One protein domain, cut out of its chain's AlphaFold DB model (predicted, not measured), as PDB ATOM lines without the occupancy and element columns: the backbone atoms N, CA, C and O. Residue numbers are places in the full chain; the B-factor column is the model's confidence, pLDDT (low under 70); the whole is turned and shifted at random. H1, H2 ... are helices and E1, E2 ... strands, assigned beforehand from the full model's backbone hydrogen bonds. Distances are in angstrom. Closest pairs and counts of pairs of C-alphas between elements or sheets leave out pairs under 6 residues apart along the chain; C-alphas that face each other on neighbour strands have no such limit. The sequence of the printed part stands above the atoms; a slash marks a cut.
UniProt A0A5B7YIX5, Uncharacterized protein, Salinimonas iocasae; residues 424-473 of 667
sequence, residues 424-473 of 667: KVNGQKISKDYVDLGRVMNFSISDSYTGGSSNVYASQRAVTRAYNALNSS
ATOM      1  N   LYS A 424      98.188 112.662 120.865       93.19
ATOM      2  CA  LYS A 424      97.312 113.309 119.887       93.19
ATOM      3  C   LYS A 424      95.852 113.011 120.200       93.19
ATOM      4  O   LYS A 424      95.520 111.886 120.556       93.19
ATOM      5  N   VAL A 425      94.983 113.991 119.992       92.75
ATOM      6  CA  VAL A 425      93.524 113.827 120.015       92.75
ATOM      7  C   VAL A 425      93.006 114.242 118.644       92.75
ATOM      8  O   VAL A 425      93.405 115.279 118.121       92.75
ATOM      9  N   ASN A 426      92.196 113.387 118.010       92.12
ATOM     10  CA  ASN A 426      91.723 113.571 116.629       92.12
ATOM     11  C   ASN A 426      92.856 113.863 115.618       92.12
ATOM     12  O   ASN A 426      92.704 114.659 114.698       92.12
ATOM     13  N   GLY A 427      94.024 113.238 115.811       92.81
ATOM     14  CA  GLY A 427      95.202 113.411 114.950       92.81
ATOM     15  C   GLY A 427      96.042 114.666 115.229       92.81
ATOM     16  O   GLY A 427      97.160 114.761 114.719       92.81
ATOM     17  N   GLN A 428      95.579 115.584 116.082       92.44
ATOM     18  CA  GLN A 428      96.306 116.795 116.456       92.44
ATOM     19  C   GLN A 428      97.075 116.591 117.763       92.44
ATOM     20  O   GLN A 428      96.529 116.099 118.747       92.44
ATOM     21  N   LYS A 429      98.355 116.980 117.782       93.69
ATOM     22  CA  LYS A 429      99.184 116.993 118.997       93.69
ATOM     23  C   LYS A 429      98.518 117.846 120.072       93.69
ATOM     24  O   LYS A 429      98.205 119.008 119.805       93.69
ATOM     25  N   ILE A 430      98.427 117.315 121.292       93.00
ATOM     26  CA  ILE A 430      98.150 118.119 122.485       93.00
ATOM     27  C   ILE A 430      99.352 119.050 122.703       93.00
ATOM     28  O   ILE A 430     100.365 118.695 123.300       93.00
ATOM     29  N   SER A 431      99.263 120.235 122.117       89.00
ATOM     30  CA  SER A 431     100.212 121.341 122.220       89.00
ATOM     31  C   SER A 431      99.604 122.456 123.068       89.00
ATOM     32  O   SER A 431      98.425 122.393 123.407       89.00
ATOM     33  N   LYS A 432     100.377 123.506 123.381       86.88
ATOM     34  CA  LYS A 432      99.823 124.715 124.016       86.88
ATOM     35  C   LYS A 432      98.642 125.270 123.228       86.88
ATOM     36  O   LYS A 432      97.631 125.593 123.832       86.88
ATOM     37  N   ASP A 433      98.749 125.309 121.903       86.06
ATOM     38  CA  ASP A 433      97.672 125.787 121.037       86.06
ATOM     39  C   ASP A 433      96.437 124.886 121.117       86.06
ATOM     40  O   ASP A 433      95.322 125.386 121.154       86.06
ATOM     41  N   TYR A 434      96.630 123.564 121.205       88.56
ATOM     42  CA  TYR A 434      95.528 122.603 121.316       88.56
ATOM     43  C   TYR A 434      94.724 122.751 122.614       88.56
ATOM     44  O   TYR A 434      93.530 122.479 122.625       88.56
ATOM     45  N   VAL A 435      95.370 123.159 123.709       90.50
ATOM     46  CA  VAL A 435      94.702 123.412 124.999       90.50
ATOM     47  C   VAL A 435      94.353 124.892 125.201       90.50
ATOM     48  O   VAL A 435      94.241 125.339 126.338       90.50
ATOM     49  N   ASP A 436      94.246 125.666 124.115       88.69
ATOM     50  CA  ASP A 436      93.947 127.109 124.111       88.69
ATOM     51  C   ASP A 436      94.937 127.984 124.910       88.69
ATOM     52  O   ASP A 436      94.705 129.166 125.172       88.69
ATOM     53  N   LEU A 437      96.106 127.439 125.247       87.56
ATOM     54  CA  LEU A 437      97.212 128.141 125.900       87.56
ATOM     55  C   LEU A 437      98.215 128.719 124.891       87.56
ATOM     56  O   LEU A 437      99.280 129.187 125.286       87.56
ATOM     57  N   GLY A 438      97.899 128.720 123.595       83.50
ATOM     58  CA  GLY A 438      98.782 129.253 122.548       83.50
ATOM     59  C   GLY A 438      99.130 130.731 122.722       83.50
ATOM     60  O   GLY A 438     100.236 131.174 122.423       83.50
ATOM     61  N   ARG A 439      98.201 131.501 123.301       80.75
ATOM     62  CA  ARG A 439      98.403 132.919 123.640       80.75
ATOM     63  C   ARG A 439      99.113 133.121 124.981       80.75
ATOM     64  O   ARG A 439      99.464 134.251 125.316       80.75
ATOM     65  N   VAL A 440      99.312 132.055 125.759       79.44
ATOM     66  CA  VAL A 440     100.007 132.114 127.045       79.44
ATOM     67  C   VAL A 440     101.508 132.080 126.786       79.44
ATOM     68  O   VAL A 440     102.107 131.046 126.486       79.44
ATOM     69  N   MET A 441     102.117 133.256 126.897       76.31
ATOM     70  CA  MET A 441     103.544 133.446 126.670       76.31
ATOM     71  C   MET A 441     104.360 132.712 127.739       76.31
ATOM     72  O   MET A 441     104.171 132.914 128.940       76.31
ATOM     73  N   ASN A 442     105.291 131.864 127.296       75.62
ATOM     74  CA  ASN A 442     106.194 131.114 128.168       75.62
ATOM     75  C   ASN A 442     107.494 131.889 128.372       75.62
ATOM     76  O   ASN A 442     108.537 131.532 127.824       75.62
ATOM     77  N   PHE A 443     107.396 133.001 129.088       84.19
ATOM     78  CA  PHE A 443     108.543 133.841 129.385       84.19
ATOM     79  C   PHE A 443     109.337 133.290 130.563       84.19
ATOM     80  O   PHE A 443     108.773 132.879 131.577       84.19
ATOM     81  N   SER A 444     110.662 133.313 130.439       85.44
ATOM     82  CA  SER A 444     111.563 133.004 131.548       85.44
ATOM     83  C   SER A 444     111.344 133.992 132.697       85.44
ATOM     84  O   SER A 444     110.979 135.145 132.470       85.44
ATOM     85  N   ILE A 445     111.582 133.559 133.934       89.06
ATOM     86  CA  ILE A 445     111.510 134.426 135.116       89.06
ATOM     87  C   ILE A 445     112.908 134.995 135.403       89.06
ATOM     88  O   ILE A 445     113.893 134.263 135.341       89.06
ATOM     89  N   SER A 446     113.004 136.286 135.732       90.00
ATOM     90  CA  SER A 446     114.259 136.962 136.090       90.00
ATOM     91  C   SER A 446     114.190 137.625 137.462       90.00
ATOM     92  O   SER A 446     113.230 138.317 137.792       90.00
ATOM     93  N   ASP A 447     115.270 137.471 138.229       91.94
ATOM     94  CA  ASP A 447     115.515 138.156 139.506       91.94
ATOM     95  C   ASP A 447     116.092 139.577 139.345       91.94
ATOM     96  O   ASP A 447     116.294 140.289 140.340       91.94
ATOM     97  N   SER A 448     116.387 139.990 138.110       88.31
ATOM     98  CA  SER A 448     116.863 141.336 137.792       88.31
ATOM     99  C   SER A 448     115.698 142.306 137.636       88.31
ATOM    100  O   SER A 448     114.761 142.043 136.886       88.31
ATOM    101  N   TYR A 449     115.796 143.453 138.308       87.50
ATOM    102  CA  TYR A 449     114.830 144.549 138.223       87.50
ATOM    103  C   TYR A 449     115.306 145.714 137.341       87.50
ATOM    104  O   TYR A 449     114.630 146.734 137.245       87.50
ATOM    105  N   THR A 450     116.474 145.567 136.709       86.62
ATOM    106  CA  THR A 450     117.114 146.584 135.858       86.62
ATOM    107  C   THR A 450     117.182 146.176 134.382       86.62
ATOM    108  O   THR A 450     117.718 146.916 133.562       86.62
ATOM    109  N   GLY A 451     116.666 144.995 134.023       77.88
ATOM    110  CA  GLY A 451     116.627 144.517 132.638       77.88
ATOM    111  C   GLY A 451     115.505 145.159 131.813       77.88
ATOM    112  O   GLY A 451     114.464 145.511 132.354       77.88
ATOM    113  N   GLY A 452     115.699 145.267 130.493       79.38
ATOM    114  CA  GLY A 452     114.737 145.864 129.548       79.38
ATOM    115  C   GLY A 452     114.016 144.869 128.626       79.38
ATOM    116  O   GLY A 452     113.570 145.256 127.551       79.38
ATOM    117  N   SER A 453     113.955 143.581 128.982       81.81
ATOM    118  CA  SER A 453     113.335 142.554 128.129       81.81
ATOM    119  C   SER A 453     111.809 142.587 128.221       81.81
ATOM    120  O   SER A 453     111.256 142.520 129.315       81.81
ATOM    121  N   SER A 454     111.128 142.596 127.075       81.44
ATOM    122  CA  SER A 454     109.670 142.436 126.979       81.44
ATOM    123  C   SER A 454     109.202 140.978 127.082       81.44
ATOM    124  O   SER A 454     108.001 140.730 127.112       81.44
ATOM    125  N   ASN A 455     110.137 140.020 127.117       84.94
ATOM    126  CA  ASN A 455     109.864 138.581 127.004       84.94
ATOM    127  C   ASN A 455     110.287 137.793 128.257       84.94
ATOM    128  O   ASN A 455     110.631 136.612 128.178       84.94
ATOM    129  N   VAL A 456     110.345 138.462 129.408       87.31
ATOM    130  CA  VAL A 456     110.790 137.900 130.687       87.31
ATOM    131  C   VAL A 456     109.857 138.403 131.783       87.31
ATOM    132  O   VAL A 456     109.616 139.603 131.887       87.31
ATOM    133  N   TYR A 457     109.344 137.503 132.620       87.81
ATOM    134  CA  TYR A 457     108.583 137.899 133.801       87.81
ATOM    135  C   TYR A 457     109.531 138.306 134.934       87.81
ATOM    136  O   TYR A 457     110.532 137.638 135.200       87.81
ATOM    137  N   ALA A 458     109.205 139.388 135.638       87.38
ATOM    138  CA  ALA A 458     109.904 139.752 136.865       87.38
ATOM    139  C   ALA A 458     109.525 138.767 137.977       87.38
ATOM    140  O   ALA A 458     108.343 138.535 138.240       87.38
ATOM    141  N   SER A 459     110.517 138.194 138.653       91.75
ATOM    142  CA  SER A 459     110.261 137.410 139.857       91.75
ATOM    143  C   SER A 459     109.735 138.310 140.978       91.75
ATOM    144  O   SER A 459     109.962 139.525 140.987       91.75
ATOM    145  N   GLN A 460     109.100 137.717 141.993       94.31
ATOM    146  CA  GLN A 460     108.719 138.450 143.205       94.31
ATOM    147  C   GLN A 460     109.920 139.195 143.814       94.31
ATOM    148  O   GLN A 460     109.785 140.317 144.294       94.31
ATOM    149  N   ARG A 461     111.121 138.609 143.742       93.31
ATOM    150  CA  ARG A 461     112.358 139.227 144.228       93.31
ATOM    151  C   ARG A 461     112.744 140.461 143.414       93.31
ATOM    152  O   ARG A 461     113.149 141.458 144.011       93.31
ATOM    153  N   ALA A 462     112.620 140.410 142.089       93.56
ATOM    154  CA  ALA A 462     112.859 141.562 141.223       93.56
ATOM    155  C   ALA A 462     111.871 142.697 141.531       93.56
ATOM    156  O   ALA A 462     112.294 143.831 141.749       93.56
ATOM    157  N   VAL A 463     110.575 142.387 141.659       92.88
ATOM    158  CA  VAL A 463     109.536 143.374 142.006       92.88
ATOM    159  C   VAL A 463     109.811 144.014 143.370       92.88
ATOM    160  O   VAL A 463     109.813 145.238 143.487       92.88
ATOM    161  N   THR A 464     110.126 143.216 144.392       93.75
ATOM    162  CA  THR A 464     110.454 143.725 145.733       93.75
ATOM    163  C   THR A 464     111.704 144.602 145.723       93.75
ATOM    164  O   THR A 464     111.743 145.634 146.389       93.75
ATOM    165  N   ARG A 465     112.734 144.234 144.952       93.25
ATOM    166  CA  ARG A 465     113.947 145.050 144.811       93.25
ATOM    167  C   ARG A 465     113.671 146.374 144.105       93.25
ATOM    168  O   ARG A 465     114.139 147.392 144.599       93.25
ATOM    169  N   ALA A 466     112.891 146.372 143.022       91.06
ATOM    170  CA  ALA A 466     112.451 147.601 142.360       91.06
ATOM    171  C   ALA A 466     111.667 148.502 143.317       91.06
ATOM    172  O   ALA A 466     111.950 149.694 143.410       91.06
ATOM    173  N   TYR A 467     110.715 147.927 144.057       89.75
ATOM    174  CA  TYR A 467     109.923 148.660 145.039       89.75
ATOM    175  C   TYR A 467     110.807 149.281 146.123       89.75
ATOM    176  O   TYR A 467     110.704 150.476 146.378       89.75
ATOM    177  N   ASN A 468     111.714 148.504 146.719       88.62
ATOM    178  CA  ASN A 468     112.620 149.005 147.750       88.62
ATOM    179  C   ASN A 468     113.566 150.077 147.199       88.62
ATOM    180  O   ASN A 468     113.741 151.104 147.843       88.62
ATOM    181  N   ALA A 469     114.120 149.882 145.998       87.25
ATOM    182  CA  ALA A 469     114.967 150.876 145.343       87.25
ATOM    183  C   ALA A 469     114.212 152.197 145.116       87.25
ATOM    184  O   ALA A 469     114.725 153.259 145.461       87.25
ATOM    185  N   LEU A 470     112.970 152.133 144.623       84.69
ATOM    186  CA  LEU A 470     112.105 153.301 144.441       84.69
ATOM    187  C   LEU A 470     111.723 153.957 145.775       84.69
ATOM    188  O   LEU A 470     111.641 155.180 145.873       84.69
ATOM    189  N   ASN A 471     111.460 153.152 146.803       82.38
ATOM    190  CA  ASN A 471     111.089 153.643 148.124       82.38
ATOM    191  C   ASN A 471     112.280 154.308 148.833       82.38
ATOM    192  O   ASN A 471     112.088 155.274 149.558       82.38
ATOM    193  N   SER A 472     113.506 153.841 148.581       76.50
ATOM    194  CA  SER A 472     114.742 154.464 149.068       76.50
ATOM    195  C   SER A 472     115.177 155.687 148.256       76.50
ATOM    196  O   SER A 472     115.892 156.537 148.783       76.50
ATOM    197  N   SER A 473     114.779 155.802 146.984       74.38
ATOM    198  CA  SER A 473     115.105 156.969 146.152       74.38
ATOM    199  C   SER A 473     114.157 158.153 146.367       74.38
ATOM    200  O   SER A 473     114.471 159.261 145.939       74.38
TER     201      SER A 473
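Overview. This is residues 424 to 473 of the 667 residues of an uncharacterized protein of Salinimonas iocasae (UniProt A0A5B7YIX5). A long winding tail, residues 424 to 443, leads into a small knot made of two short parallel strands, E1 and E2, and the loop that joins them, and one helix, H1, runs out from this knot at the end away from the tail. Residues 426 to 431 of the tail stick out free. The printed part has 50 residues, with two named strands and one named helix in the order E1, E2, H1; the sheet has the order E1, E2 and is parallel. The class is mixed, helices and strands, with under half of the residues, 20 of 50, in named elements. The whole is extended, with a radius of gyration of the C-alphas of 17.2 A and spans of 57 by 16 by 13 A.

Along the chain. Residues 424 to 443 hold no named element; C-alpha 424 is at (97.312, 113.309, 119.887). E1 is residues 444 to 446, 6.6 A long, with C-alpha 444 at (111.563, 133.004, 131.548). E2 is residues 456 to 458, 6.5 A long. H1 is residues 460 to 473, 19.8 A long, and ends with C-alpha 473 at (115.105, 156.969, 146.152).

Arrangement. In the tail, residues 424 to 425 pair with residues 428 to 429, antiparallel. E1 and E2 are parallel neighbours at 40 degrees. C-alphas 445 and 457 face each other at 4.7 A, and N 446 and O 457 are within hydrogen-bond range at 2.9 A. The closest C-alphas of E1 and H1, those of Ser 446 and Ala 462, are 7.0 A apart. Every O i to N i+4 pair of H1 is within hydrogen-bond range.

Size, cuts and confidence. The two C-alphas farthest apart, those of Asn 426 and Ser 473, are 57.5 A apart. The printed part has no cut. The link E1 to E2 is short, with 9 residues, and the link E2 to H1 is tight. The mean pLDDT of the printed part is 87.2, and no printed residue is under 70.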